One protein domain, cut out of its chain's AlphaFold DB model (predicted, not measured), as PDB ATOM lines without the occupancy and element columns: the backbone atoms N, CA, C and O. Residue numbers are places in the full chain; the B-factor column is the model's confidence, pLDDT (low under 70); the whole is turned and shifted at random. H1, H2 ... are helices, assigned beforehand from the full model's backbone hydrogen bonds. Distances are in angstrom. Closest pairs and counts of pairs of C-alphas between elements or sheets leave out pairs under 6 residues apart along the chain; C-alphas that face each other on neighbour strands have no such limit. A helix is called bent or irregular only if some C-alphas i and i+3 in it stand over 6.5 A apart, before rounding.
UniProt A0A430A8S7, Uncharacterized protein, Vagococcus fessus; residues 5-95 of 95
ATOM      1  N   LYS A   5     172.322 164.428 236.828       93.69
ATOM      2  CA  LYS A   5     173.775 164.582 236.994       93.69
ATOM      3  C   LYS A   5     174.183 164.900 238.441       93.69
ATOM      4  O   LYS A   5     175.176 164.372 238.930       93.69
ATOM      5  N   SER A   6     173.445 165.780 239.120       95.31
ATOM      6  CA  SER A   6     173.696 166.125 240.526       95.31
ATOM      7  C   SER A   6     173.313 164.983 241.460       95.31
ATOM      8  O   SER A   6     173.996 164.773 242.456       95.31
ATOM      9  N   TYR A   7     172.247 164.250 241.133       95.31
ATOM     10  CA  TYR A   7     171.846 163.051 241.856       95.31
ATOM     11  C   TYR A   7     172.929 161.966 241.775       95.31
ATOM     12  O   TYR A   7     173.363 161.476 242.814       95.31
ATOM     13  N   ILE A   8     173.443 161.673 240.574       96.12
ATOM     14  CA  ILE A   8     174.502 160.677 240.379       96.12
ATOM     15  C   ILE A   8     175.739 161.049 241.208       96.12
ATOM     16  O   ILE A   8     176.251 160.247 241.981       96.12
ATOM     17  N   LYS A   9     176.163 162.317 241.132       96.12
ATOM     18  CA  LYS A   9     177.308 162.828 241.900       96.12
ATOM     19  C   LYS A   9     177.149 162.741 243.420       96.12
ATOM     20  O   LYS A   9     178.147 162.758 244.132       96.12
ATOM     21  N   LYS A  10     175.911 162.748 243.917       96.06
ATOM     22  CA  LYS A  10     175.612 162.732 245.351       96.06
ATOM     23  C   LYS A  10     175.512 161.310 245.905       96.06
ATOM     24  O   LYS A  10     175.876 161.112 247.058       96.06
ATOM     25  N   ASN A  11     174.983 160.370 245.122       95.50
ATOM     26  CA  ASN A  11     174.603 159.043 245.620       95.50
ATOM     27  C   ASN A  11     175.556 157.918 245.203       95.50
ATOM     28  O   ASN A  11     175.590 156.897 245.879       95.50
ATOM     29  N   TYR A  12     176.350 158.111 244.151       95.06
ATOM     30  CA  TYR A  12     177.341 157.133 243.696       95.06
ATOM     31  C   TYR A  12     178.745 157.694 243.867       95.06
ATOM     32  O   TYR A  12     178.933 158.912 243.873       95.06
ATOM     33  N   VAL A  13     179.736 156.816 243.992       95.56
ATOM     34  CA  VAL A  13     181.147 157.177 244.184       95.56
ATOM     35  C   VAL A  13     182.056 156.246 243.384       95.56
ATOM     36  O   VAL A  13     181.673 155.126 243.067       95.56
ATOM     37  N   GLY A  14     183.273 156.701 243.080       96.06
ATOM     38  CA  GLY A  14     184.264 155.893 242.366       96.06
ATOM     39  C   GLY A  14     183.853 155.568 240.927       96.06
ATOM     40  O   GLY A  14     183.210 156.382 240.267       96.06
ATOM     41  N   GLU A  15     184.230 154.377 240.462       95.50
ATOM     42  CA  GLU A  15     184.029 153.906 239.083       95.50
ATOM     43  C   GLU A  15     182.552 153.934 238.662       95.50
ATOM     44  O   GLU A  15     182.225 154.493 237.620       95.50
ATOM     45  N   GLU A  16     181.641 153.478 239.526       94.12
ATOM     46  CA  GLU A  16     180.197 153.490 239.250       94.12
ATOM     47  C   GLU A  16     179.669 154.914 238.989       94.12
ATOM     48  O   GLU A  16     178.837 155.138 238.107       94.12
ATOM     49  N   GLN A  17     180.179 155.920 239.712       97.06
ATOM     50  CA  GLN A  17     179.809 157.314 239.459       97.06
ATOM     51  C   GLN A  17     180.280 157.772 238.072       97.06
ATOM     52  O   GLN A  17     179.534 158.453 237.364       97.06
ATOM     53  N   GLU A  18     181.515 157.442 237.698       97.75
ATOM     54  CA  GLU A  18     182.107 157.833 236.415       97.75
ATOM     55  C   GLU A  18     181.374 157.178 235.241       97.75
ATOM     56  O   GLU A  18     181.017 157.862 234.275       97.75
ATOM     57  N   GLU A  19     181.061 155.891 235.368       97.25
ATOM     58  CA  GLU A  19     180.281 155.111 234.410       97.25
ATOM     59  C   GLU A  19     178.881 155.695 234.200       97.25
ATOM     60  O   GLU A  19     178.493 156.004 233.069       97.25
ATOM     61  N   LEU A  20     178.138 155.948 235.283       97.56
ATOM     62  CA  LEU A  20     176.792 156.521 235.205       97.56
ATOM     63  C   LEU A  20     176.801 157.946 234.639       97.56
ATOM     64  O   LEU A  20     175.901 158.325 233.883       97.56
ATOM     65  N   LEU A  21     177.817 158.754 234.963       97.56
ATOM     66  CA  LEU A  21     177.973 160.091 234.387       97.56
ATOM     67  C   LEU A  21     178.297 160.041 232.890       97.56
ATOM     68  O   LEU A  21     177.759 160.855 232.135       97.56
ATOM     69  N   SER A  22     179.148 159.105 232.468       97.62
ATOM     70  CA  SER A  22     179.475 158.867 231.059       97.62
ATOM     71  C   SER A  22     178.240 158.410 230.280       97.62
ATOM     72  O   SER A  22     177.895 158.996 229.246       97.62
ATOM     73  N   LEU A  23     177.493 157.450 230.833       97.69
ATOM     74  CA  LEU A  23     176.247 156.962 230.254       97.69
ATOM     75  C   LEU A  23     175.213 158.089 230.126       97.69
ATOM     76  O   LEU A  23     174.618 158.276 229.061       97.69
ATOM     77  N   TYR A  24     175.044 158.894 231.179       96.38
ATOM     78  CA  TYR A  24     174.147 160.047 231.164       96.38
ATOM     79  C   TYR A  24     174.552 161.095 230.128       96.38
ATOM     80  O   TYR A  24     173.685 161.660 229.464       96.38
ATOM     81  N   ALA A  25     175.848 161.361 229.951       96.19
ATOM     82  CA  ALA A  25     176.316 162.294 228.933       96.19
ATOM     83  C   ALA A  25     175.968 161.807 227.516       96.19
ATOM     84  O   ALA A  25     175.493 162.597 226.700       96.19
ATOM     85  N   LYS A  26     176.146 160.508 227.249       96.81
ATOM     86  CA  LYS A  26     175.886 159.899 225.939       96.81
ATOM     87  C   LYS A  26     174.395 159.803 225.605       96.81
ATOM     88  O   LYS A  26     174.014 160.036 224.462       96.81
ATOM     89  N   TYR A  27     173.551 159.509 226.594       96.50
ATOM     90  CA  TYR A  27     172.121 159.225 226.394       96.50
ATOM     91  C   TYR A  27     171.200 160.161 227.184       96.50
ATOM     92  O   TYR A  27     170.122 159.767 227.636       96.50
ATOM     93  N   SER A  28     171.612 161.422 227.345       93.94
ATOM     94  CA  SER A  28     170.911 162.401 228.187       93.94
ATOM     95  C   SER A  28     169.433 162.577 227.833       93.94
ATOM     96  O   SER A  28     168.617 162.716 228.738       93.94
ATOM     97  N   GLY A  29     169.068 162.522 226.546       92.50
ATOM     98  CA  GLY A  29     167.677 162.640 226.093       92.50
ATOM     99  C   GLY A  29     166.774 161.542 226.660       92.50
ATOM    100  O   GLY A  29     165.753 161.844 227.274       92.50
ATOM    101  N   ILE A  30     167.194 160.281 226.532       95.06
ATOM    102  CA  ILE A  30     166.446 159.113 227.021       95.06
ATOM    103  C   ILE A  30     166.448 159.091 228.551       95.06
ATOM    104  O   ILE A  30     165.401 158.960 229.187       95.06
ATOM    105  N   LEU A  31     167.618 159.276 229.166       95.06
ATOM    106  CA  LEU A  31     167.758 159.165 230.615       95.06
ATOM    107  C   LEU A  31     167.077 160.313 231.369       95.06
ATOM    108  O   LEU A  31     166.611 160.099 232.485       95.06
ATOM    109  N   LYS A  32     166.928 161.504 230.771       93.12
ATOM    110  CA  LYS A  32     166.213 162.631 231.396       93.12
ATOM    111  C   LYS A  32     164.771 162.290 231.781       93.12
ATOM    112  O   LYS A  32     164.300 162.811 232.790       93.12
ATOM    113  N   GLY A  33     164.098 161.443 231.002       90.25
ATOM    114  CA  GLY A  33     162.725 161.011 231.274       90.25
ATOM    115  C   GLY A  33     162.613 159.742 232.120       90.25
ATOM    116  O   GLY A  33     161.592 159.547 232.767       90.25
ATOM    117  N   ASN A  34     163.648 158.895 232.133       94.69
ATOM    118  CA  ASN A  34     163.505 157.505 232.578       94.69
ATOM    119  C   ASN A  34     164.417 157.091 233.742       94.69
ATOM    120  O   ASN A  34     164.143 156.078 234.377       94.69
ATOM    121  N   PHE A  35     165.475 157.855 234.047       96.50
ATOM    122  CA  PHE A  35     166.534 157.420 234.970       96.50
ATOM    123  C   PHE A  35     165.996 156.925 236.319       96.50
ATOM    124  O   PHE A  35     166.270 155.795 236.695       96.50
ATOM    125  N   TYR A  36     165.188 157.730 237.013       95.44
ATOM    126  CA  TYR A  36     164.695 157.383 238.354       95.44
ATOM    127  C   TYR A  36     163.730 156.192 238.360       95.44
ATOM    128  O   TYR A  36     163.652 155.463 239.341       95.44
ATOM    129  N   ILE A  37     162.972 155.999 237.278       96.44
ATOM    130  CA  ILE A  37     162.052 154.862 237.161       96.44
ATOM    131  C   ILE A  37     162.876 153.586 237.011       96.44
ATOM    132  O   ILE A  37     162.706 152.650 237.781       96.44
ATOM    133  N   TRP A  38     163.822 153.582 236.072       97.62
ATOM    134  CA  TRP A  38     164.673 152.423 235.816       97.62
ATOM    135  C   TRP A  38     165.640 152.120 236.963       97.62
ATOM    136  O   TRP A  38     165.936 150.960 237.215       97.62
ATOM    137  N   GLU A  39     166.105 153.136 237.685       96.69
ATOM    138  CA  GLU A  39     166.871 152.953 238.917       96.69
ATOM    139  C   GLU A  39     166.052 152.198 239.976       96.69
ATOM    140  O   GLU A  39     166.535 151.220 240.543       96.69
ATOM    141  N   ASN A  40     164.797 152.596 240.205       96.62
ATOM    142  CA  ASN A  40     163.918 151.878 241.129       96.62
ATOM    143  C   ASN A  40     163.638 150.449 240.647       96.62
ATOM    144  O   ASN A  40     163.752 149.521 241.440       96.62
ATOM    145  N   GLU A  41     163.373 150.250 239.351       97.12
ATOM    146  CA  GLU A  41     163.204 148.906 238.777       97.12
ATOM    147  C   GLU A  41     164.429 148.012 239.014       97.12
ATOM    148  O   GLU A  41     164.278 146.824 239.289       97.12
ATOM    149  N   PHE A  42     165.643 148.564 238.919       96.62
ATOM    150  CA  PHE A  42     166.868 147.829 239.231       96.62
ATOM    151  C   PHE A  42     166.936 147.445 240.715       96.62
ATOM    152  O   PHE A  42     167.311 146.320 241.049       96.62
ATOM    153  N   TYR A  43     166.549 148.351 241.615       94.56
ATOM    154  CA  TYR A  43     166.534 148.069 243.051       94.56
ATOM    155  C   TYR A  43     165.406 147.128 243.491       94.56
ATOM    156  O   TYR A  43     165.561 146.476 244.527       94.56
ATOM    157  N   ASP A  44     164.348 146.999 242.691       96.56
ATOM    158  CA  ASP A  44     163.279 146.012 242.872       96.56
ATOM    159  C   ASP A  44     163.701 144.586 242.458       96.56
ATOM    160  O   ASP A  44     163.035 143.615 242.828       96.56
ATOM    161  N   LEU A  45     164.817 144.424 241.729       93.88
ATOM    162  CA  LEU A  45     165.370 143.105 241.396       93.88
ATOM    163  C   LEU A  45     165.827 142.349 242.650       93.88
ATOM    164  O   LEU A  45     166.173 142.942 243.675       93.88
ATOM    165  N   SER A  46     165.924 141.020 242.564       94.69
ATOM    166  CA  SER A  46     166.495 140.236 243.662       94.69
ATOM    167  C   SER A  46     167.972 140.587 243.896       94.69
ATOM    168  O   SER A  46     168.690 141.014 242.992       94.69
ATOM    169  N   LYS A  47     168.480 140.361 245.116       91.44
ATOM    170  CA  LYS A  47     169.901 140.607 245.424       91.44
ATOM    171  C   LYS A  47     170.850 139.764 244.575       91.44
ATOM    172  O   LYS A  47     171.942 140.218 244.257       91.44
ATOM    173  N   GLU A  48     170.433 138.562 244.190       93.75
ATOM    174  CA  GLU A  48     171.203 137.724 243.273       93.75
ATOM    175  C   GLU A  48     171.314 138.366 241.883       93.75
ATOM    176  O   GLU A  48     172.396 138.379 241.302       93.75
ATOM    177  N   GLU A  49     170.225 138.933 241.364       90.94
ATOM    178  CA  GLU A  49     170.216 139.634 240.077       90.94
ATOM    179  C   GLU A  49     171.017 140.936 240.127       90.94
ATOM    180  O   GLU A  49     171.835 141.167 239.238       90.94
ATOM    181  N   GLN A  50     170.866 141.729 241.195       88.88
ATOM    182  CA  GLN A  50     171.659 142.948 241.415       88.88
ATOM    183  C   GLN A  50     173.165 142.643 241.482       88.88
ATOM    184  O   GLN A  50     173.976 143.420 241.002       88.88
ATOM    185  N   ASN A  51     173.565 141.493 242.030       89.00
ATOM    186  CA  ASN A  51     174.980 141.104 242.079       89.00
ATOM    187  C   ASN A  51     175.522 140.619 240.723       89.00
ATOM    188  O   ASN A  51     176.735 140.586 240.526       89.00
ATOM    189  N   LYS A  52     174.647 140.206 239.798       93.31
ATOM    190  CA  LYS A  52     175.027 139.712 238.464       93.31
ATOM    191  C   LYS A  52     175.131 140.823 237.420       93.31
ATOM    192  O   LYS A  52     175.666 140.575 236.341       93.31
ATOM    193  N   THR A  53     174.603 142.017 237.689       91.50
ATOM    194  CA  THR A  53     174.583 143.120 236.723       91.50
ATOM    195  C   THR A  53     174.701 144.467 237.431       91.50
ATOM    196  O   THR A  53     174.079 144.672 238.466       91.50
ATOM    197  N   SER A  54     175.502 145.390 236.897       91.44
ATOM    198  CA  SER A  54     175.586 146.747 237.444       91.44
ATOM    199  C   SER A  54     174.396 147.593 236.988       91.44
ATOM    200  O   SER A  54     173.750 147.297 235.976       91.44
ATOM    201  N   LEU A  55     174.126 148.684 237.709       95.25
ATOM    202  CA  LEU A  55     173.099 149.641 237.305       95.25
ATOM    203  C   LEU A  55     173.401 150.234 235.918       95.25
ATOM    204  O   LEU A  55     172.486 150.384 235.112       95.25
ATOM    205  N   GLU A  56     174.670 150.521 235.603       95.56
ATOM    206  CA  GLU A  56     175.076 150.971 234.264       95.56
ATOM    207  C   GLU A  56     174.660 149.960 233.189       95.56
ATOM    208  O   GLU A  56     173.978 150.334 232.233       95.56
ATOM    209  N   VAL A  57     174.976 148.676 233.382       95.56
ATOM    210  CA  VAL A  57     174.660 147.623 232.408       95.56
ATOM    211  C   VAL A  57     173.147 147.474 232.245       95.56
ATOM    212  O   VAL A  57     172.648 147.340 231.119       95.56
ATOM    213  N   PHE A  58     172.396 147.545 233.348       97.19
ATOM    214  CA  PHE A  58     170.936 147.522 233.330       97.19
ATOM    215  C   PHE A  58     170.356 148.692 232.521       97.19
ATOM    216  O   PHE A  58     169.537 148.485 231.619       97.19
ATOM    217  N   LEU A  59     170.815 149.918 232.788       97.44
ATOM    218  CA  LEU A  59     170.371 151.119 232.082       97.44
ATOM    219  C   LEU A  59     170.754 151.070 230.597       97.44
ATOM    220  O   LEU A  59     169.924 151.381 229.743       97.44
ATOM    221  N   THR A  60     171.961 150.613 230.266       97.25
ATOM    222  CA  THR A  60     172.408 150.424 228.880       97.25
ATOM    223  C   THR A  60     171.511 149.443 228.126       97.25
ATOM    224  O   THR A  60     171.163 149.691 226.969       97.25
ATOM    225  N   LYS A  61     171.062 148.358 228.771       97.00
ATOM    226  CA  LYS A  61     170.097 147.423 228.173       97.00
ATOM    227  C   LYS A  61     168.747 148.092 227.900       97.00
ATOM    228  O   LYS A  61     168.220 147.938 226.801       97.00
ATOM    229  N   LYS A  62     168.213 148.865 228.850       97.50
ATOM    230  CA  LYS A  62     166.951 149.611 228.674       97.50
ATOM    231  C   LYS A  62     167.041 150.638 227.544       97.50
ATOM    232  O   LYS A  62     166.132 150.732 226.725       97.50
ATOM    233  N   ILE A  63     168.154 151.366 227.453       97.44
ATOM    234  CA  ILE A  63     168.404 152.335 226.377       97.44
ATOM    235  C   ILE A  63     168.374 151.645 225.012       97.44
ATOM    236  O   ILE A  63     167.705 152.138 224.108       97.44
ATOM    237  N   LYS A  64     169.053 150.498 224.869       96.38
ATOM    238  CA  LYS A  64     169.040 149.722 223.617       96.38
ATOM    239  C   LYS A  64     167.625 149.322 223.214       96.38
ATOM    240  O   LYS A  64     167.242 149.579 222.084       96.38
ATOM    241  N   GLN A  65     166.829 148.815 224.154       95.56
ATOM    242  CA  GLN A  65     165.433 148.444 223.895       95.56
ATOM    243  C   GLN A  65     164.587 149.632 223.416       95.56
ATOM    244  O   GLN A  65     163.786 149.489 222.499       95.56
ATOM    245  N   VAL A  66     164.776 150.816 224.009       94.44
ATOM    246  CA  VAL A  66     164.083 152.038 223.567       94.44
ATOM    247  C   VAL A  66     164.519 152.448 222.161       94.44
ATOM    248  O   VAL A  66     163.680 152.841 221.356       94.44
ATOM    249  N   MET A  67     165.814 152.358 221.854       93.31
ATOM    250  CA  MET A  67     166.337 152.694 220.527       93.31
ATOM    251  C   MET A  67     165.842 151.721 219.453       93.31
ATOM    252  O   MET A  67     165.403 152.172 218.402       93.31
ATOM    253  N   GLU A  68     165.856 150.418 219.736       94.44
ATOM    254  CA  GLU A  68     165.340 149.376 218.842       94.44
ATOM    255  C   GLU A  68     163.841 149.571 218.578       94.44
ATOM    256  O   GLU A  68     163.407 149.554 217.431       94.44
ATOM    257  N   ALA A  69     163.043 149.846 219.616       91.31
ATOM    258  CA  ALA A  69     161.614 150.113 219.449       91.31
ATOM    259  C   ALA A  69     161.343 151.380 218.618       91.31
ATOM    260  O   ALA A  69     160.430 151.396 217.796       91.31
ATOM    261  N   ALA A  70     162.139 152.436 218.807       89.62
ATOM    262  CA  ALA A  70     162.019 153.659 218.019       89.62
ATOM    263  C   ALA A  70     162.403 153.445 216.545       89.62
ATOM    264  O   ALA A  70     161.805 154.057 215.661       89.62
ATOM    265  N   GLU A  71     163.381 152.579 216.274       91.56
ATOM    266  CA  GLU A  71     163.771 152.210 214.913       91.56
ATOM    267  C   GLU A  71     162.665 151.434 214.196       91.56
ATOM    268  O   GLU A  71     162.316 151.803 213.078       91.56
ATOM    269  N   VAL A  72     162.046 150.458 214.866       89.88
ATOM    270  CA  VAL A  72     160.903 149.706 214.318       89.88
ATOM    271  C   VAL A  72     159.752 150.643 213.947       89.88
ATOM    272  O   VAL A  72     159.237 150.564 212.838       89.88
ATOM    273  N   ILE A  73     159.387 151.577 214.833       86.00
ATOM    274  CA  ILE A  73     158.309 152.542 214.557       86.00
ATOM    275  C   ILE A  73     158.641 153.396 213.326       86.00
ATOM    276  O   ILE A  73     157.794 153.572 212.455       86.00
ATOM    277  N   ARG A  74     159.882 153.886 213.218       86.62
ATOM    278  CA  ARG A  74     160.323 154.684 212.065       86.62
ATOM    279  C   ARG A  74     160.266 153.881 210.761       86.62
ATOM    280  O   ARG A  74     159.899 154.427 209.728       86.62
ATOM    281  N   GLU A  75     160.661 152.612 210.787       89.69
ATOM    282  CA  GLU A  75     160.592 151.736 209.611       89.69
ATOM    283  C   GLU A  75     159.142 151.462 209.189       89.69
ATOM    284  O   GLU A  75     158.830 151.519 208.001       89.69
ATOM    285  N   GLU A  76     158.241 151.236 210.147       88.06
ATOM    286  CA  GLU A  76     156.811 151.071 209.875       88.06
ATOM    287  C   GLU A  76     156.170 152.340 209.291       88.06
ATOM    288  O   GLU A  76     155.341 152.243 208.387       88.06
ATOM    289  N   GLU A  77     156.548 153.526 209.778       88.75
ATOM    290  CA  GLU A  77     156.087 154.811 209.232       88.75
ATOM    291  C   GLU A  77     156.559 155.008 207.784       88.75
ATOM    292  O   GLU A  77     155.745 155.320 206.917       88.75
ATOM    293  N   LEU A  78     157.833 154.722 207.489       89.31
ATOM    294  CA  LEU A  78     158.379 154.804 206.129       89.31
ATOM    295  C   LEU A  78     157.685 153.847 205.151       89.31
ATOM    296  O   LEU A  78     157.470 154.199 203.992       89.31
ATOM    297  N   LEU A  79     157.338 152.635 205.595       89.88
ATOM    298  CA  LEU A  79     156.606 151.676 204.764       89.88
ATOM    299  C   LEU A  79     155.184 152.159 204.462       89.88
ATOM    300  O   LEU A  79     154.724 151.996 203.334       89.88
ATOM    301  N   LYS A  80     154.497 152.772 205.433       89.44
ATOM    302  CA  LYS A  80     153.161 153.349 205.207       89.44
ATOM    303  C   LYS A  80     153.203 154.491 204.199       89.44
ATOM    304  O   LYS A  80     152.407 154.478 203.270       89.44
ATOM    305  N   GLU A  81     154.154 155.414 204.336       85.56
ATOM    306  CA  GLU A  81     154.315 156.526 203.389       85.56
ATOM    307  C   GLU A  81     154.581 156.025 201.960       85.56
ATOM    308  O   GLU A  81     153.993 156.537 201.010       85.56
ATOM    309  N   GLN A  82     155.408 154.984 201.789       81.38
ATOM    310  CA  GLN A  82     155.667 154.398 200.467       81.38
ATOM    311  C   GLN A  82     154.423 153.751 199.851       81.38
ATOM    312  O   GLN A  82     154.168 153.942 198.664       81.38
ATOM    313  N   VAL A  83     153.640 153.017 200.647       86.56
ATOM    314  CA  VAL A  83     152.391 152.400 200.175       86.56
ATOM    315  C   VAL A  83     151.371 153.471 199.783       86.56
ATOM    316  O   VAL A  83     150.782 153.379 198.710       86.56
ATOM    317  N   GLU A  84     151.208 154.519 200.597       85.12
ATOM    318  CA  GLU A  84     150.294 155.631 200.301       85.12
ATOM    319  C   GLU A  84     150.712 156.406 199.034       85.12
ATOM    320  O   GLU A  84     149.858 156.785 198.228       85.12
ATOM    321  N   GLU A  85     152.016 156.608 198.802       78.00
ATOM    322  CA  GLU A  85     152.514 157.221 197.564       78.00
ATOM    323  C   GLU A  85     152.300 156.340 196.320       78.00
ATOM    324  O   GLU A  85     152.003 156.871 195.246       78.00
ATOM    325  N   GLU A  86     152.456 155.017 196.429       77.75
ATOM    326  CA  GLU A  86     152.206 154.085 195.322       77.75
ATOM    327  C   GLU A  86     150.712 153.984 194.979       77.75
ATOM    328  O   GLU A  86     150.359 154.045 193.798       77.75
ATOM    329  N   GLU A  87     149.825 153.920 195.979       72.19
ATOM    330  CA  GLU A  87     148.368 153.932 195.775       72.19
ATOM    331  C   GLU A  87     147.905 155.234 195.099       72.19
ATOM    332  O   GLU A  87     147.176 155.197 194.103       72.19
ATOM    333  N   ALA A  88     148.404 156.388 195.556       77.81
ATOM    334  CA  ALA A  88     148.074 157.684 194.963       77.81
ATOM    335  C   ALA A  88     148.554 157.825 193.504       77.81
ATOM    336  O   ALA A  88     147.920 158.521 192.708       77.81
ATOM    337  N   ARG A  89     149.668 157.178 193.130       71.94
ATOM    338  CA  ARG A  89     150.165 157.158 191.741       71.94
ATOM    339  C   ARG A  89     149.371 156.196 190.857       71.94
ATOM    340  O   ARG A  89     149.062 156.557 189.724       71.94
ATOM    341  N   GLY A  90     148.992 155.027 191.375       71.19
ATOM    342  CA  GLY A  90     148.149 154.062 190.663       71.19
ATOM    343  C   GLY A  90     146.761 154.615 190.323       71.19
ATOM    344  O   GLY A  90     146.302 154.468 189.193       71.19
ATOM    345  N   GLU A  91     146.128 155.350 191.245       66.81
ATOM    346  CA  GLU A  91     144.835 156.010 190.986       66.81
ATOM    347  C   GLU A  91     144.912 157.147 189.947       66.81
ATOM    348  O   GLU A  91     143.893 157.526 189.361       66.81
ATOM    349  N   PHE A  92     146.100 157.718 189.723       58.81
ATOM    350  CA  PHE A  92     146.304 158.809 188.769       58.81
ATOM    351  C   PHE A  92     146.583 158.309 187.342       58.81
ATOM    352  O   PHE A  92     146.267 159.019 186.391       58.81
ATOM    353  N   GLU A  93     147.143 157.106 187.176       59.34
ATOM    354  CA  GLU A  93     147.403 156.495 185.859       59.34
ATOM    355  C   GLU A  93     146.182 155.758 185.266       59.34
ATOM    356  O   GLU A  93     146.135 155.547 184.054       59.34
ATOM    357  N   GLU A  94     145.170 155.408 186.072       58.25
ATOM    358  CA  GLU A  94     143.919 154.772 185.605       58.25
ATOM    359  C   GLU A  94     142.809 155.756 185.143       58.25
ATOM    360  O   GLU A  94     141.740 155.305 184.717       58.25
ATOM    361  N   LYS A  95     143.028 157.083 185.188       50.69
ATOM    362  CA  LYS A  95     142.077 158.124 184.723       50.69
ATOM    363  C   LYS A  95     142.480 158.773 183.401       50.69
ATOM    364  O   LYS A  95     141.552 159.051 182.606       50.69
TER     365      LYS A  95
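Overview. This is residues 5 to 95 of the 95 residues of an uncharacterized protein of Vagococcus fessus (UniProt A0A430A8S7). A small compact helical head has one long helical arm: the first part of H5 packs between H2 and the kinked H3, and residues 68 to 95 stick out. The 91 printed residues have five named helices, H1 to H5, all helix by class; the whole is extended, radius of gyration of the C-alphas 20.9 A, spans 71 by 28 by 17 A.

Along the chain. Find C-alpha 5 at (173.775, 164.582, 236.994), where H1, residues 5 to 11, begins. Next come H2, 14 to 26, 18.9 A long; H3, 28 to 43, 21.1 A; H4, 47 to 52; and H5, 55 to 93, 57.9 A, ending at (147.403, 156.495, 185.859). H3 is irregular, C-alphas 33 and 36 being 8.2 A apart, with a kink of 64 degrees near residue 35.

Arrangement. H1 and H2 form a helical hairpin, closest C-alphas Ile 8 and Gln 17, 6.3 A. H5 touches H2 with residues 56 to 60 alone, closest C-alphas Leu 20 and Glu 56, 5.9 A, at a shallow tilt of 12 degrees. H5 touches H3 with residues 55 to 63 alone, closest C-alphas Phe 42 and Leu 55, 6.8 A, at a steep tilt of 50 degrees. H4 and H5 meet only through their link. Every O i to N i+4 pair is within hydrogen-bond range in H1, H2 and H4; H3 has 9 of 12, H5 34 of 35.

Size, cuts and confidence. The farthest C-alphas, Gly 14 and Lys 95, are 71.5 A apart. The printed part has no cut, and its four links are tight. Look for pLDDT under 70 at residues 91 to 95.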